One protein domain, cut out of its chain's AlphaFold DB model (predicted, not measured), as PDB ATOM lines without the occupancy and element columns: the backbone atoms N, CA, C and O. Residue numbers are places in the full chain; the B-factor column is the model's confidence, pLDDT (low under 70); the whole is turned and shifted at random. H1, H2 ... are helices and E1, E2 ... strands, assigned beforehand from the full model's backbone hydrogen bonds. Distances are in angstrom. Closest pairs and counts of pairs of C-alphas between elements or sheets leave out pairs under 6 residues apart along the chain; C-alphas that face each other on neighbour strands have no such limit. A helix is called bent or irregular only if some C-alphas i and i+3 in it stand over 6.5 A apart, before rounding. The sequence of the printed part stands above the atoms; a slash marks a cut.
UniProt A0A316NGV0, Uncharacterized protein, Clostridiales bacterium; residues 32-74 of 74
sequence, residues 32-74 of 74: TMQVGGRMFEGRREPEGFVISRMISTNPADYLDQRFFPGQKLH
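This is residues 32 to 74 of the 74 residues of an uncharacterized protein of Clostridiales bacterium (UniProt A0A316NGV0). A small, strongly twisted sheet of three strands is folded over along its length, with E2 and E3 both bent; beyond E3 the chain turns through the short helix H1 near one end and folds back past E3, where residues 72 to 73 pair briefly with it. The sheet is a meander, each strand the antiparallel neighbour of the one before, in the order E1, E2, E3. The printed part has 43 residues with three named strands and then one named helix, E1, E2, E3 and H1 along the chain, and its class is mostly strand. It is compact, with a radius of gyration of the C-alphas of 9.6 A, and elongated in outline, spanning 30 by 17 by 14 A.

E1, residues 32 to 35, begins with C-alpha 32 at (-43.913, 28.012, 54.420) and is 10.2 A long from first to last C-alpha. E2, residues 38 to 45, measures 19.6 A and bends by 66 degrees at residue 41. E3, residues 48 to 55, measures 18.3 A, begins with C-alpha 48 at (-37.012, 37.128, 48.709) and bends by 77 degrees at residue 52. H1, residues 59 to 63, measures 7.4 A and ends with C-alpha 63 at (-56.634, 34.504, 40.240).

E1 and E2 form an antiparallel hairpin, with 121 degrees between their directions. The C-alphas of Thr 32 and Glu 41 face each other at 4.5 A, and N 33 and O 40 are within hydrogen-bond range at 2.8 A. E2 and E3 form a second antiparallel hairpin, at 144 degrees. The C-alphas of Gly 42 and Ile 51 face each other at 4.4 A; N 45 and O 48 are within hydrogen-bond range at 2.8 A, as are N 55 and O 39 at 2.8 A. E2 is the inner strand, and E1 and E3 are the edge strands. Residues 49 to 50 of E3 also pair with residues 72 to 73, antiparallel. H1 is on the sheet but only grazes it, with its residues 61 to 62. The closest C-alphas of E3 and H1 are those of Met 54 and Tyr 62, 7.5 A apart. In H1, 0 of 1 O i to N i+4 pairs is within hydrogen-bond range, against 2 of 2 O i to N i+3 pairs.

The two C-alphas farthest apart are those of Pro 46 and Pro 59, at 30.0 A. The C-alphas of Thr 32 and His 74, the chain's last residue, are 13.9 A apart. The links E1 to E2, E2 to E3 and E3 to H1 are tight. The printed part has no cut. Its mean pLDDT is 93.3, and no printed residue is under 70.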
ATOM      1  N   THR A  32     -42.622  27.323  54.400       95.12
ATOM      2  CA  THR A  32     -43.913  28.012  54.420       95.12
ATOM      3  C   THR A  32     -43.781  29.437  54.944       95.12
ATOM      4  O   THR A  32     -43.082  29.667  55.930       95.12
ATOM      5  N   MET A  33     -44.511  30.377  54.348       94.00
ATOM      6  CA  MET A  33     -44.583  31.776  54.772       94.00
ATOM      7  C   MET A  33     -46.037  32.253  54.802       94.00
ATOM      8  O   MET A  33     -46.832  31.862  53.951       94.00
ATOM      9  N   GLN A  34     -46.394  33.105  55.767       92.88
ATOM     10  CA  GLN A  34     -47.711  33.749  55.813       92.88
ATOM     11  C   GLN A  34     -47.606  35.237  55.474       92.88
ATOM     12  O   GLN A  34     -46.821  35.949  56.094       92.88
ATOM     13  N   VAL A  35     -48.413  35.711  54.521       89.50
ATOM     14  CA  VAL A  35     -48.479  37.128  54.116       89.50
ATOM     15  C   VAL A  35     -49.932  37.516  53.872       89.50
ATOM     16  O   VAL A  35     -50.639  36.858  53.111       89.50
ATOM     17  N   GLY A  36     -50.400  38.584  54.525       85.44
ATOM     18  CA  GLY A  36     -51.753  39.115  54.316       85.44
ATOM     19  C   GLY A  36     -52.868  38.083  54.532       85.44
ATOM     20  O   GLY A  36     -53.812  38.047  53.747       85.44
ATOM     21  N   GLY A  37     -52.728  37.208  55.535       87.56
ATOM     22  CA  GLY A  37     -53.701  36.152  55.852       87.56
ATOM     23  C   GLY A  37     -53.674  34.931  54.924       87.56
ATOM     24  O   GLY A  37     -54.515  34.049  55.066       87.56
ATOM     25  N   ARG A  38     -52.723  34.864  53.986       91.19
ATOM     26  CA  ARG A  38     -52.542  33.747  53.047       91.19
ATOM     27  C   ARG A  38     -51.288  32.965  53.401       91.19
ATOM     28  O   ARG A  38     -50.318  33.549  53.886       91.19
ATOM     29  N   MET A  39     -51.295  31.665  53.125       96.44
ATOM     30  CA  MET A  39     -50.136  30.801  53.318       96.44
ATOM     31  C   MET A  39     -49.502  30.466  51.968       96.44
ATOM     32  O   MET A  39     -50.189  30.134  51.006       96.44
ATOM     33  N   PHE A  40     -48.181  30.536  51.909       96.62
ATOM     34  CA  PHE A  40     -47.385  30.242  50.728       96.62
ATOM     35  C   PHE A  40     -46.375  29.166  51.067       96.62
ATOM     36  O   PHE A  40     -45.785  29.178  52.142       96.62
ATOM     37  N   GLU A  41     -46.163  28.261  50.131       97.00
ATOM     38  CA  GLU A  41     -45.059  27.323  50.134       97.00
ATOM     39  C   GLU A  41     -44.071  27.741  49.041       97.00
ATOM     40  O   GLU A  41     -44.488  28.165  47.962       97.00
ATOM     41  N   GLY A  42     -42.773  27.638  49.302       95.69
ATOM     42  CA  GLY A  42     -41.755  28.147  48.401       95.69
ATOM     43  C   GLY A  42     -40.344  27.948  48.917       95.69
ATOM     44  O   GLY A  42     -40.093  27.169  49.837       95.69
ATOM     45  N   ARG A  43     -39.405  28.666  48.313       94.62
ATOM     46  CA  ARG A  43     -37.992  28.642  48.694       94.62
ATOM     47  C   ARG A  43     -37.516  30.047  49.015       94.62
ATOM     48  O   ARG A  43     -37.876  31.008  48.336       94.62
ATOM     49  N   ARG A  44     -36.696  30.160  50.058       91.56
ATOM     50  CA  ARG A  44     -36.064  31.423  50.422       91.56
ATOM     51  C   ARG A  44     -34.794  31.601  49.601       91.56
ATOM     52  O   ARG A  44     -33.881  30.785  49.684       91.56
ATOM     53  N   GLU A  45     -34.763  32.660  48.813       91.25
ATOM     54  CA  GLU A  45     -33.614  33.114  48.037       91.25
ATOM     55  C   GLU A  45     -33.082  34.425  48.648       91.25
ATOM     56  O   GLU A  45     -33.795  35.076  49.418       91.25
ATOM     57  N   PRO A  46     -31.847  34.856  48.329       89.81
ATOM     58  CA  PRO A  46     -31.291  36.108  48.854       89.81
ATOM     59  C   PRO A  46     -32.166  37.344  48.597       89.81
ATOM     60  O   PRO A  46     -32.154  38.284  49.384       89.81
ATOM     61  N   GLU A  47     -32.946  37.330  47.514       88.25
ATOM     62  CA  GLU A  47     -33.783  38.455  47.078       88.25
ATOM     63  C   GLU A  47     -35.248  38.361  47.530       88.25
ATOM     64  O   GLU A  47     -36.040  39.246  47.209       88.25
ATOM     65  N   GLY A  48     -35.638  37.302  48.244       91.94
ATOM     66  CA  GLY A  48     -37.012  37.128  48.709       91.94
ATOM     67  C   GLY A  48     -37.469  35.677  48.739       91.94
ATOM     68  O   GLY A  48     -36.680  34.733  48.711       91.94
ATOM     69  N   PHE A  49     -38.780  35.489  48.818       94.56
ATOM     70  CA  PHE A  49     -39.405  34.173  48.841       94.56
ATOM     71  C   PHE A  49     -40.030  33.861  47.482       94.56
ATOM     72  O   PHE A  49     -40.979  34.530  47.072       94.56
ATOM     73  N   VAL A  50     -39.510  32.847  46.789       95.62
ATOM     74  CA  VAL A  50     -40.057  32.384  45.506       95.62
ATOM     75  C   VAL A  50     -41.168  31.378  45.768       95.62
ATOM     76  O   VAL A  50     -40.934  30.341  46.391       95.62
ATOM     77  N   ILE A  51     -42.369  31.684  45.284       96.00
ATOM     78  CA  ILE A  51     -43.577  30.886  45.501       96.00
ATOM     79  C   ILE A  51     -43.504  29.586  44.688       96.00
ATOM     80  O   ILE A  51     -43.372  29.616  43.468       96.00
ATOM     81  N   SER A  52     -43.672  28.443  45.347       95.81
ATOM     82  CA  SER A  52     -43.967  27.151  44.710       95.81
ATOM     83  C   SER A  52     -45.476  26.920  44.605       95.81
ATOM     84  O   SER A  52     -45.962  26.457  43.574       95.81
ATOM     85  N   ARG A  53     -46.235  27.263  45.655       94.88
ATOM     86  CA  ARG A  53     -47.708  27.254  45.657       94.88
ATOM     87  C   ARG A  53     -48.281  28.182  46.719       94.88
ATOM     88  O   ARG A  53     -47.681  28.397  47.767       94.88
ATOM     89  N   MET A  54     -49.492  28.663  46.472       96.38
ATOM     90  CA  MET A  54     -50.326  29.307  47.481       96.38
ATOM     91  C   MET A  54     -51.334  28.297  48.048       96.38
ATOM     92  O   MET A  54     -51.897  27.476  47.319       96.38
ATOM     93  N   ILE A  55     -51.568  28.370  49.354       95.00
ATOM     94  CA  ILE A  55     -52.548  27.579  50.094       95.00
ATOM     95  C   ILE A  55     -53.588  28.561  50.643       95.00
ATOM     96  O   ILE A  55     -53.327  29.287  51.604       95.00
ATOM     97  N   SER A  56     -54.757  28.606  50.005       93.00
ATOM     98  CA  SER A  56     -55.889  29.439  50.415       93.00
ATOM     99  C   SER A  56     -57.196  28.663  50.281       93.00
ATOM    100  O   SER A  56     -57.345  27.810  49.408       93.00
ATOM    101  N   THR A  57     -58.157  28.968  51.148       92.81
ATOM    102  CA  THR A  57     -59.538  28.485  51.030       92.81
ATOM    103  C   THR A  57     -60.422  29.430  50.218       92.81
ATOM    104  O   THR A  57     -61.548  29.064  49.890       92.81
ATOM    105  N   ASN A  58     -59.932  30.626  49.868       94.06
ATOM    106  CA  ASN A  58     -60.615  31.575  48.997       94.06
ATOM    107  C   ASN A  58     -60.135  31.402  47.539       94.06
ATOM    108  O   ASN A  58     -59.000  31.770  47.226       94.06
ATOM    109  N   PRO A  59     -60.982  30.907  46.614       93.50
ATOM    110  CA  PRO A  59     -60.592  30.686  45.221       93.50
ATOM    111  C   PRO A  59     -60.137  31.951  44.487       93.50
ATOM    112  O   PRO A  59     -59.298  31.864  43.594       93.50
ATOM    113  N   ALA A  60     -60.651  33.127  44.866       94.81
ATOM    114  CA  ALA A  60     -60.289  34.387  44.221       94.81
ATOM    115  C   ALA A  60     -58.802  34.734  44.393       94.81
ATOM    116  O   ALA A  60     -58.227  35.389  43.528       94.81
ATOM    117  N   ASP A  61     -58.157  34.251  45.461       93.94
ATOM    118  CA  ASP A  61     -56.727  34.474  45.674       93.94
ATOM    119  C   ASP A  61     -55.878  33.811  44.573       93.94
ATOM    120  O   ASP A  61     -54.822  34.323  44.218       93.94
ATOM    121  N   TYR A  62     -56.340  32.691  43.999       93.62
ATOM    122  CA  TYR A  62     -55.620  31.964  42.944       93.62
ATOM    123  C   TYR A  62     -55.694  32.656  41.581       93.62
ATOM    124  O   TYR A  62     -55.019  32.231  40.646       93.62
ATOM    125  N   LEU A  63     -56.514  33.701  41.454       95.12
ATOM    126  CA  LEU A  63     -56.634  34.504  40.240       95.12
ATOM    127  C   LEU A  63     -55.691  35.713  40.252       95.12
ATOM    128  O   LEU A  63     -55.504  36.361  39.221       95.12
ATOM    129  N   ASP A  64     -55.084  36.019  41.400       94.31
ATOM    130  CA  ASP A  64     -54.129  37.109  41.527       94.31
ATOM    131  C   ASP A  64     -52.746  36.672  41.033       94.31
ATOM    132  O   ASP A  64     -52.056  35.860  41.654       94.31
ATOM    133  N   GLN A  65     -52.321  37.248  39.908       95.38
ATOM    134  CA  GLN A  65     -51.060  36.908  39.246       95.38
ATOM    135  C   GLN A  65     -49.830  37.136  40.129       95.38
ATOM    136  O   GLN A  65     -48.805  36.490  39.920       95.38
ATOM    137  N   ARG A  66     -49.931  38.004  41.146       94.31
ATOM    138  CA  ARG A  66     -48.855  38.249  42.120       94.31
ATOM    139  C   ARG A  66     -48.525  37.012  42.958       94.31
ATOM    140  O   ARG A  66     -47.444  36.941  43.532       94.31
ATOM    141  N   PHE A  67     -49.443  36.048  43.028       94.25
ATOM    142  CA  PHE A  67     -49.319  34.828  43.826       94.25
ATOM    143  C   PHE A  67     -49.082  33.574  42.985       94.25
ATOM    144  O   PHE A  67     -49.113  32.458  43.509       94.25
ATOM    145  N   PHE A  68     -48.847  33.736  41.681       95.69
ATOM    146  CA  PHE A  68     -48.562  32.603  40.815       95.69
ATOM    147  C   PHE A  68     -47.221  31.952  41.187       95.69
ATOM    148  O   PHE A  68     -46.303  32.635  41.652       95.69
ATOM    149  N   PRO A  69     -47.076  30.633  40.972       95.62
ATOM    150  CA  PRO A  69     -45.792  29.968  41.136       95.62
ATOM    151  C   PRO A  69     -44.681  30.674  40.344       95.62
ATOM    152  O   PRO A  69     -44.885  31.100  39.208       95.62
ATOM    153  N   GLY A  70     -43.505  30.808  40.956       94.50
ATOM    154  CA  GLY A  70     -42.347  31.521  40.415       94.50
ATOM    155  C   GLY A  70     -42.283  33.010  40.769       94.50
ATOM    156  O   GLY A  70     -41.216  33.606  40.629       94.50
ATOM    157  N   GLN A  71     -43.369  33.613  41.266       96.12
ATOM    158  CA  GLN A  71     -43.343  35.002  41.735       96.12
ATOM    159  C   GLN A  71     -42.549  35.147  43.038       96.12
ATOM    160  O   GLN A  71     -42.437  34.203  43.825       96.12
ATOM    161  N   LYS A  72     -42.003  36.349  43.262       94.38
ATOM    162  CA  LYS A  72     -41.232  36.707  44.459       94.38
ATOM    163  C   LYS A  72     -42.077  37.544  45.419       94.38
ATOM    164  O   LYS A  72     -42.694  38.526  45.017       94.38
ATOM    165  N   LEU A  73     -42.059  37.167  46.694       90.31
ATOM    166  CA  LEU A  73     -42.573  37.961  47.810       90.31
ATOM    167  C   LEU A  73     -41.387  38.576  48.569       90.31
ATOM    168  O   LEU A  73     -40.412  37.869  48.848       90.31
ATOM    169  N   HIS A  74     -41.485  39.867  48.891       80.06
ATOM    170  CA  HIS A  74     -40.486  40.632  49.648       80.06
ATOM    171  C   HIS A  74     -40.955  40.882  51.081       80.06
ATOM    172  O   HIS A  74     -42.172  41.118  51.264       80.06
TER     173      HIS A  74